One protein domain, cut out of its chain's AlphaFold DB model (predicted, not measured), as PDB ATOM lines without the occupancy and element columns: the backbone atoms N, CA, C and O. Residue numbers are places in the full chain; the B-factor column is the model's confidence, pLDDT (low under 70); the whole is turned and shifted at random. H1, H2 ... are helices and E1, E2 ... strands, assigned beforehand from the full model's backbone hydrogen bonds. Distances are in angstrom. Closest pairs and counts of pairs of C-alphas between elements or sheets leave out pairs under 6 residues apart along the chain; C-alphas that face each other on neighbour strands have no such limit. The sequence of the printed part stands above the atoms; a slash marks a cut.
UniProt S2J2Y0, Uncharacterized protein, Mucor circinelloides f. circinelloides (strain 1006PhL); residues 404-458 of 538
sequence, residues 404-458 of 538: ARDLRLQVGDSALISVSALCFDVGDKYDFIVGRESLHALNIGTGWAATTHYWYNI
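Overview. This is residues 404 to 458 of the 538 residues of an uncharacterized protein of Mucor circinelloides f. circinelloides (strain 1006PhL) (UniProt S2J2Y0). What shape do these atoms make? Two separate two-stranded hairpins, E1 with E2 and E3 with E4, have the short helix H1 between them in a loose arrangement. Residues 448 to 453, at the turn of the second hairpin, stick out. What is it made of? The printed part has 55 residues, in the order E1, E2, H1, E3, E4; it is mostly strand, and both sheets are antiparallel. How spread out is it? It is loose, with a radius of gyration of the C-alphas of 12.6 A and spans of 33 by 27 by 17 A.

Along the chain. Where is the first sheet? E1, residues 404 to 409, begins with C-alpha 404 at (14.418, 15.114, 81.307) and is 12.1 A long; E2, residues 417 to 422, is 15.9 A long. Where are the others? H1, residues 436 to 441, is 8.6 A long. E3, residues 444 to 449, is 15.9 A long, and E4, residues 452 to 457, is 16.5 A long, with C-alpha 457 at (31.299, 30.704, 71.598).

Arrangement. How do the strands pair? E1 and E2 form an antiparallel hairpin at 139 degrees, with N 407 and O 419 within hydrogen-bond range at 2.9 A. E3 and E4 form another at 153 degrees, with N 447 and O 454 at 2.9 A. Where is H1? Its closest C-alphas to E2 are those of Ser 438 and Val 419, 6.3 A apart, and to E3 those of Leu 439 and Gly 445, 7.2 A apart. In H1 every O i to N i+4 pair is within hydrogen-bond range. What stays apart? E2 and E3 are apart, for instance.

Size, cuts and confidence. How large is it? The two C-alphas farthest apart, those of Arg 405 and Ala 450, are 36.2 A apart. Is it continuous? The printed part has no cut, and the link from E2 to H1 is long, with 13 residues. Where is confidence low? The pLDDT is under 70 at residues 425 to 426, 429, 431 and 448 to 453.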
ATOM      1  N   ALA A 404      14.820  14.890  82.690       77.19
ATOM      2  CA  ALA A 404      14.418  15.114  81.307       77.19
ATOM      3  C   ALA A 404      15.514  14.599  80.366       77.19
ATOM      4  O   ALA A 404      16.657  15.051  80.424       77.19
ATOM      5  N   ARG A 405      15.168  13.638  79.505       85.25
ATOM      6  CA  ARG A 405      16.063  13.097  78.471       85.25
ATOM      7  C   ARG A 405      15.793  13.758  77.133       85.25
ATOM      8  O   ARG A 405      14.669  14.177  76.866       85.25
ATOM      9  N   ASP A 406      16.828  13.801  76.306       86.50
ATOM     10  CA  ASP A 406      16.767  14.264  74.922       86.50
ATOM     11  C   ASP A 406      16.214  15.687  74.745       86.50
ATOM     12  O   ASP A 406      15.518  15.999  73.773       86.50
ATOM     13  N   LEU A 407      16.549  16.576  75.684       83.88
ATOM     14  CA  LEU A 407      16.272  17.997  75.541       83.88
ATOM     15  C   LEU A 407      17.117  18.548  74.399       83.88
ATOM     16  O   LEU A 407      18.346  18.584  74.463       83.88
ATOM     17  N   ARG A 408      16.429  18.991  73.349       89.00
ATOM     18  CA  ARG A 408      17.050  19.650  72.207       89.00
ATOM     19  C   ARG A 408      17.274  21.117  72.540       89.00
ATOM     20  O   ARG A 408      16.321  21.891  72.565       89.00
ATOM     21  N   LEU A 409      18.522  21.480  72.812       87.38
ATOM     22  CA  LEU A 409      18.917  22.839  73.165       87.38
ATOM     23  C   LEU A 409      19.656  23.494  72.001       87.38
ATOM     24  O   LEU A 409      20.566  22.906  71.415       87.38
ATOM     25  N   GLN A 410      19.270  24.729  71.701       86.81
ATOM     26  CA  GLN A 410      19.992  25.624  70.808       86.81
ATOM     27  C   GLN A 410      20.001  27.009  71.438       86.81
ATOM     28  O   GLN A 410      18.972  27.511  71.889       86.81
ATOM     29  N   VAL A 411      21.181  27.611  71.487       84.06
ATOM     30  CA  VAL A 411      21.410  28.906  72.120       84.06
ATOM     31  C   VAL A 411      22.039  29.845  71.091       84.06
ATOM     32  O   VAL A 411      23.202  29.666  70.718       84.06
ATOM     33  N   GLY A 412      21.258  30.802  70.585       85.06
ATOM     34  CA  GLY A 412      21.650  31.627  69.436       85.06
ATOM     35  C   GLY A 412      22.020  30.763  68.223       85.06
ATOM     36  O   GLY A 412      21.332  29.795  67.910       85.06
ATOM     37  N   ASP A 413      23.161  31.054  67.597       80.06
ATOM     38  CA  ASP A 413      23.676  30.313  66.432       80.06
ATOM     39  C   ASP A 413      24.492  29.055  66.792       80.06
ATOM     40  O   ASP A 413      25.284  28.562  65.981       80.06
ATOM     41  N   SER A 414      24.399  28.555  68.026       82.56
ATOM     42  CA  SER A 414      25.065  27.296  68.383       82.56
ATOM     43  C   SER A 414      24.428  26.102  67.663       82.56
ATOM     44  O   SER A 414      23.317  26.170  67.131       82.56
ATOM     45  N   ALA A 415      25.165  24.991  67.611       83.62
ATOM     46  CA  ALA A 415      24.631  23.743  67.087       83.62
ATOM     47  C   ALA A 415      23.490  23.244  67.987       83.62
ATOM     48  O   ALA A 415      23.589  23.326  69.210       83.62
ATOM     49  N   LEU A 416      22.438  22.693  67.380       86.75
ATOM     50  CA  LEU A 416      21.383  21.997  68.111       86.75
ATOM     51  C   LEU A 416      21.974  20.729  68.739       86.75
ATOM     52  O   LEU A 416      22.444  19.848  68.016       86.75
ATOM     53  N   ILE A 417      21.941  20.628  70.066       89.25
ATOM     54  CA  ILE A 417      22.426  19.448  70.793       89.25
ATOM     55  C   ILE A 417      21.288  18.761  71.543       89.25
ATOM     56  O   ILE A 417      20.314  19.406  71.919       89.25
ATOM     57  N   SER A 418      21.426  17.456  71.771       89.88
ATOM     58  CA  SER A 418      20.541  16.685  72.648       89.88
ATOM     59  C   SER A 418      21.249  16.463  73.977       89.88
ATOM     60  O   SER A 418      22.345  15.900  73.991       89.88
ATOM     61  N   VAL A 419      20.657  16.914  75.081       86.44
ATOM     62  CA  VAL A 419      21.213  16.724  76.427       86.44
ATOM     63  C   VAL A 419      20.176  16.134  77.362       86.44
ATOM     64  O   VAL A 419      18.972  16.306  77.183       86.44
ATOM     65  N   SER A 420      20.650  15.435  78.385       80.81
ATOM     66  CA  SER A 420      19.798  15.041  79.500       80.81
ATOM     67  C   SER A 420      20.006  16.029  80.645       80.81
ATOM     68  O   SER A 420      21.146  16.280  81.029       80.81
ATOM     69  N   ALA A 421      18.925  16.605  81.171       80.31
ATOM     70  CA  ALA A 421      18.977  17.593  82.245       80.31
ATOM     71  C   ALA A 421      18.208  17.109  83.476       80.31
ATOM     72  O   ALA A 421      17.194  16.414  83.380       80.31
ATOM     73  N   LEU A 422      18.693  17.514  84.648       76.81
ATOM     74  CA  LEU A 422      17.980  17.316  85.898       76.81
ATOM     75  C   LEU A 422      17.043  18.510  86.092       76.81
ATOM     76  O   LEU A 422      17.491  19.652  86.213       76.81
ATOM     77  N   CYS A 423      15.736  18.264  86.072       75.19
ATOM     78  CA  CYS A 423      14.759  19.302  86.350       75.19
ATOM     79  C   CYS A 423      14.742  19.512  87.859       75.19
ATOM     80  O   CYS A 423      14.447  18.594  88.619       75.19
ATOM     81  N   PHE A 424      15.067  20.715  88.302       72.06
ATOM     82  CA  PHE A 424      14.876  21.114  89.685       72.06
ATOM     83  C   PHE A 424      13.621  21.973  89.752       72.06
ATOM     84  O   PHE A 424      13.370  22.770  88.853       72.06
ATOM     85  N   ASP A 425      12.840  21.827  90.818       69.94
ATOM     86  CA  ASP A 425      11.779  22.780  91.135       69.94
ATOM     87  C   ASP A 425      12.437  24.056  91.688       69.94
ATOM     88  O   ASP A 425      12.549  24.250  92.899       69.94
ATOM     89  N   VAL A 426      12.989  24.885  90.795       68.81
ATOM     90  CA  VAL A 426      13.687  26.142  91.144       68.81
ATOM     91  C   VAL A 426      12.699  27.297  91.380       68.81
ATOM     92  O   VAL A 426      13.074  28.474  91.340       68.81
ATOM     93  N   GLY A 427      11.429  26.972  91.641       70.75
ATOM     94  CA  GLY A 427      10.314  27.911  91.689       70.75
ATOM     95  C   GLY A 427       9.895  28.413  90.305       70.75
ATOM     96  O   GLY A 427      10.482  28.064  89.287       70.75
ATOM     97  N   ASP A 428       8.900  29.301  90.278       75.44
ATOM     98  CA  ASP A 428       8.199  29.772  89.067       75.44
ATOM     99  C   ASP A 428       9.056  30.582  88.063       75.44
ATOM    100  O   ASP A 428       8.515  31.234  87.169       75.44
ATOM    101  N   LYS A 429      10.381  30.643  88.240       65.00
ATOM    102  CA  LYS A 429      11.282  31.482  87.433       65.00
ATOM    103  C   LYS A 429      12.072  30.718  86.377       65.00
ATOM    104  O   LYS A 429      12.503  31.348  85.417       65.00
ATOM    105  N   TYR A 430      12.302  29.421  86.566       73.25
ATOM    106  CA  TYR A 430      13.147  28.631  85.673       73.25
ATOM    107  C   TYR A 430      12.530  27.256  85.445       73.25
ATOM    108  O   TYR A 430      12.211  26.561  86.406       73.25
ATOM    109  N   ASP A 431      12.417  26.850  84.181       68.31
ATOM    110  CA  ASP A 431      11.845  25.549  83.818       68.31
ATOM    111  C   ASP A 431      12.841  24.389  84.022       68.31
ATOM    112  O   ASP A 431      12.443  23.261  84.311       68.31
ATOM    113  N   PHE A 432      14.149  24.639  83.870       73.75
ATOM    114  CA  PHE A 432      15.218  23.652  84.078       73.75
ATOM    115  C   PHE A 432      16.589  24.320  84.273       73.75
ATOM    116  O   PHE A 432      16.791  25.479  83.914       73.75
ATOM    117  N   ILE A 433      17.546  23.569  84.830       79.00
ATOM    118  CA  ILE A 433      18.948  23.986  84.978       79.00
ATOM    119  C   ILE A 433      19.803  23.158  84.020       79.00
ATOM    120  O   ILE A 433      19.680  21.935  83.952       79.00
ATOM    121  N   VAL A 434      20.688  23.833  83.290       79.81
ATOM    122  CA  VAL A 434      21.625  23.211  82.353       79.81
ATOM    123  C   VAL A 434      23.014  23.174  82.985       79.81
ATOM    124  O   VAL A 434      23.541  24.203  83.399       79.81
ATOM    125  N   GLY A 435      23.602  21.981  83.074       84.06
ATOM    126  CA  GLY A 435      24.935  21.782  83.643       84.06
ATOM    127  C   GLY A 435      26.077  22.169  82.695       84.06
ATOM    128  O   GLY A 435      25.885  22.415  81.501       84.06
ATOM    129  N   ARG A 436      27.306  22.158  83.225       78.94
ATOM    130  CA  ARG A 436      28.535  22.510  82.493       78.94
ATOM    131  C   ARG A 436      28.772  21.648  81.250       78.94
ATOM    132  O   ARG A 436      29.205  22.172  80.230       78.94
ATOM    133  N   GLU A 437      28.457  20.355  81.305       80.69
ATOM    134  CA  GLU A 437      28.617  19.439  80.163       80.69
ATOM    135  C   GLU A 437      27.786  19.870  78.952       80.69
ATOM    136  O   GLU A 437      28.257  19.847  77.816       80.69
ATOM    137  N   SER A 438      26.557  20.324  79.196       82.88
ATOM    138  CA  SER A 438      25.661  20.796  78.142       82.88
ATOM    139  C   SER A 438      26.147  22.116  77.539       82.88
ATOM    140  O   SER A 438      26.112  22.288  76.324       82.88
ATOM    141  N   LEU A 439      26.675  23.026  78.364       85.56
ATOM    142  CA  LEU A 439      27.313  24.261  77.891       85.56
ATOM    143  C   LEU A 439      28.557  23.964  77.043       85.56
ATOM    144  O   LEU A 439      28.738  24.555  75.979       85.56
ATOM    145  N   HIS A 440      29.363  22.987  77.459       83.38
ATOM    146  CA  HIS A 440      30.519  22.532  76.692       83.38
ATOM    147  C   HIS A 440      30.104  21.912  75.349       83.38
ATOM    148  O   HIS A 440      30.688  22.232  74.315       83.38
ATOM    149  N   ALA A 441      29.046  21.096  75.326       85.38
ATOM    150  CA  ALA A 441      28.488  20.544  74.091       85.38
ATOM    151  C   ALA A 441      27.947  21.639  73.145       85.38
ATOM    152  O   ALA A 441      28.112  21.537  71.924       85.38
ATOM    153  N   LEU A 442      27.402  22.736  73.690       84.62
ATOM    154  CA  LEU A 442      27.016  23.935  72.929       84.62
ATOM    155  C   LEU A 442      28.221  24.756  72.437       84.62
ATOM    156  O   LEU A 442      28.042  25.696  71.661       84.62
ATOM    157  N   ASN A 443      29.449  24.390  72.820       89.25
ATOM    158  CA  ASN A 443      30.672  25.171  72.623       89.25
ATOM    159  C   ASN A 443      30.585  26.562  73.266       89.25
ATOM    160  O   ASN A 443      31.113  27.526  72.715       89.25
ATOM    161  N   ILE A 444      29.909  26.677  74.408       83.81
ATOM    162  CA  ILE A 444      29.833  27.912  75.184       83.81
ATOM    163  C   ILE A 444      30.855  27.821  76.321       83.81
ATOM    164  O   ILE A 444      30.740  26.978  77.211       83.81
ATOM    165  N   GLY A 445      31.865  28.684  76.278       83.62
ATOM    166  CA  GLY A 445      32.830  28.875  77.354       83.62
ATOM    167  C   GLY A 445      32.392  29.979  78.314       83.62
ATOM    168  O   GLY A 445      31.706  30.920  77.917       83.62
ATOM    169  N   THR A 446      32.816  29.872  79.571       81.06
ATOM    170  CA  THR A 446      32.686  30.921  80.593       81.06
ATOM    171  C   THR A 446      34.054  31.524  80.875       81.06
ATOM    172  O   THR A 446      35.007  30.785  81.137       81.06
ATOM    173  N   GLY A 447      34.163  32.847  80.836       77.00
ATOM    174  CA  GLY A 447      35.351  33.584  81.252       77.00
ATOM    175  C   GLY A 447      35.073  34.376  82.524       77.00
ATOM    176  O   GLY A 447      34.106  35.133  82.577       77.00
ATOM    177  N   TRP A 448      35.936  34.222  83.529       67.19
ATOM    178  CA  TRP A 448      35.969  35.094  84.703       67.19
ATOM    179  C   TRP A 448      37.084  36.119  84.498       67.19
ATOM    180  O   TRP A 448      38.254  35.830  84.750       67.19
ATOM    181  N   ALA A 449      36.749  37.306  83.994       62.91
ATOM    182  CA  ALA A 449      37.628  38.457  84.178       62.91
ATOM    183  C   ALA A 449      37.372  39.019  85.583       62.91
ATOM    184  O   ALA A 449      36.255  38.916  86.082       62.91
ATOM    185  N   ALA A 450      38.387  39.621  86.213       55.03
ATOM    186  CA  ALA A 450      38.396  40.029  87.628       55.03
ATOM    187  C   ALA A 450      37.174  40.846  88.116       55.03
ATOM    188  O   ALA A 450      36.979  40.990  89.318       55.03
ATOM    189  N   THR A 451      36.353  41.378  87.209       48.50
ATOM    190  CA  THR A 451      35.144  42.152  87.513       48.50
ATOM    191  C   THR A 451      33.908  41.755  86.697       48.50
ATOM    192  O   THR A 451      32.835  42.297  86.950       48.50
ATOM    193  N   THR A 452      34.011  40.835  85.727       58.34
ATOM    194  CA  THR A 452      32.897  40.476  84.829       58.34
ATOM    195  C   THR A 452      32.924  39.001  84.427       58.34
ATOM    196  O   THR A 452      33.939  38.470  83.972       58.34
ATOM    197  N   HIS A 453      31.774  38.340  84.580       62.75
ATOM    198  CA  HIS A 453      31.528  36.998  84.059       62.75
ATOM    199  C   HIS A 453      30.894  37.121  82.670       62.75
ATOM    200  O   HIS A 453      29.846  37.751  82.530       62.75
ATOM    201  N   TYR A 454      31.523  36.542  81.648       73.31
ATOM    202  CA  TYR A 454      31.001  36.551  80.279       73.31
ATOM    203  C   TYR A 454      31.015  35.154  79.660       73.31
ATOM    204  O   TYR A 454      31.811  34.284  80.027       73.31
ATOM    205  N   TRP A 455      30.120  34.963  78.696       77.19
ATOM    206  CA  TRP A 455      29.932  33.718  77.964       77.19
ATOM    207  C   TRP A 455      30.361  33.921  76.508       77.19
ATOM    208  O   TRP A 455      30.007  34.928  75.895       77.19
ATOM    209  N   TYR A 456      31.119  32.986  75.936       77.31
ATOM    210  CA  TYR A 456      31.633  33.102  74.566       77.31
ATOM    211  C   TYR A 456      31.482  31.797  73.781       77.31
ATOM    212  O   TYR A 456      31.554  30.709  74.350       77.31
ATOM    213  N   ASN A 457      31.293  31.887  72.459       77.50
ATOM    214  CA  ASN A 457      31.299  30.704  71.598       77.50
ATOM    215  C   ASN A 457      32.737  30.304  71.263       77.50
ATOM    216  O   ASN A 457      33.442  31.033  70.562       77.50
ATOM    217  N   ILE A 458      33.154  29.116  71.684       76.62
ATOM    218  CA  ILE A 458      34.499  28.587  71.440       76.62
ATOM    219  C   ILE A 458      34.761  28.422  69.932       76.62
ATOM    220  O   ILE A 458      35.882  28.638  69.475       76.62
TER     221      ILE A 458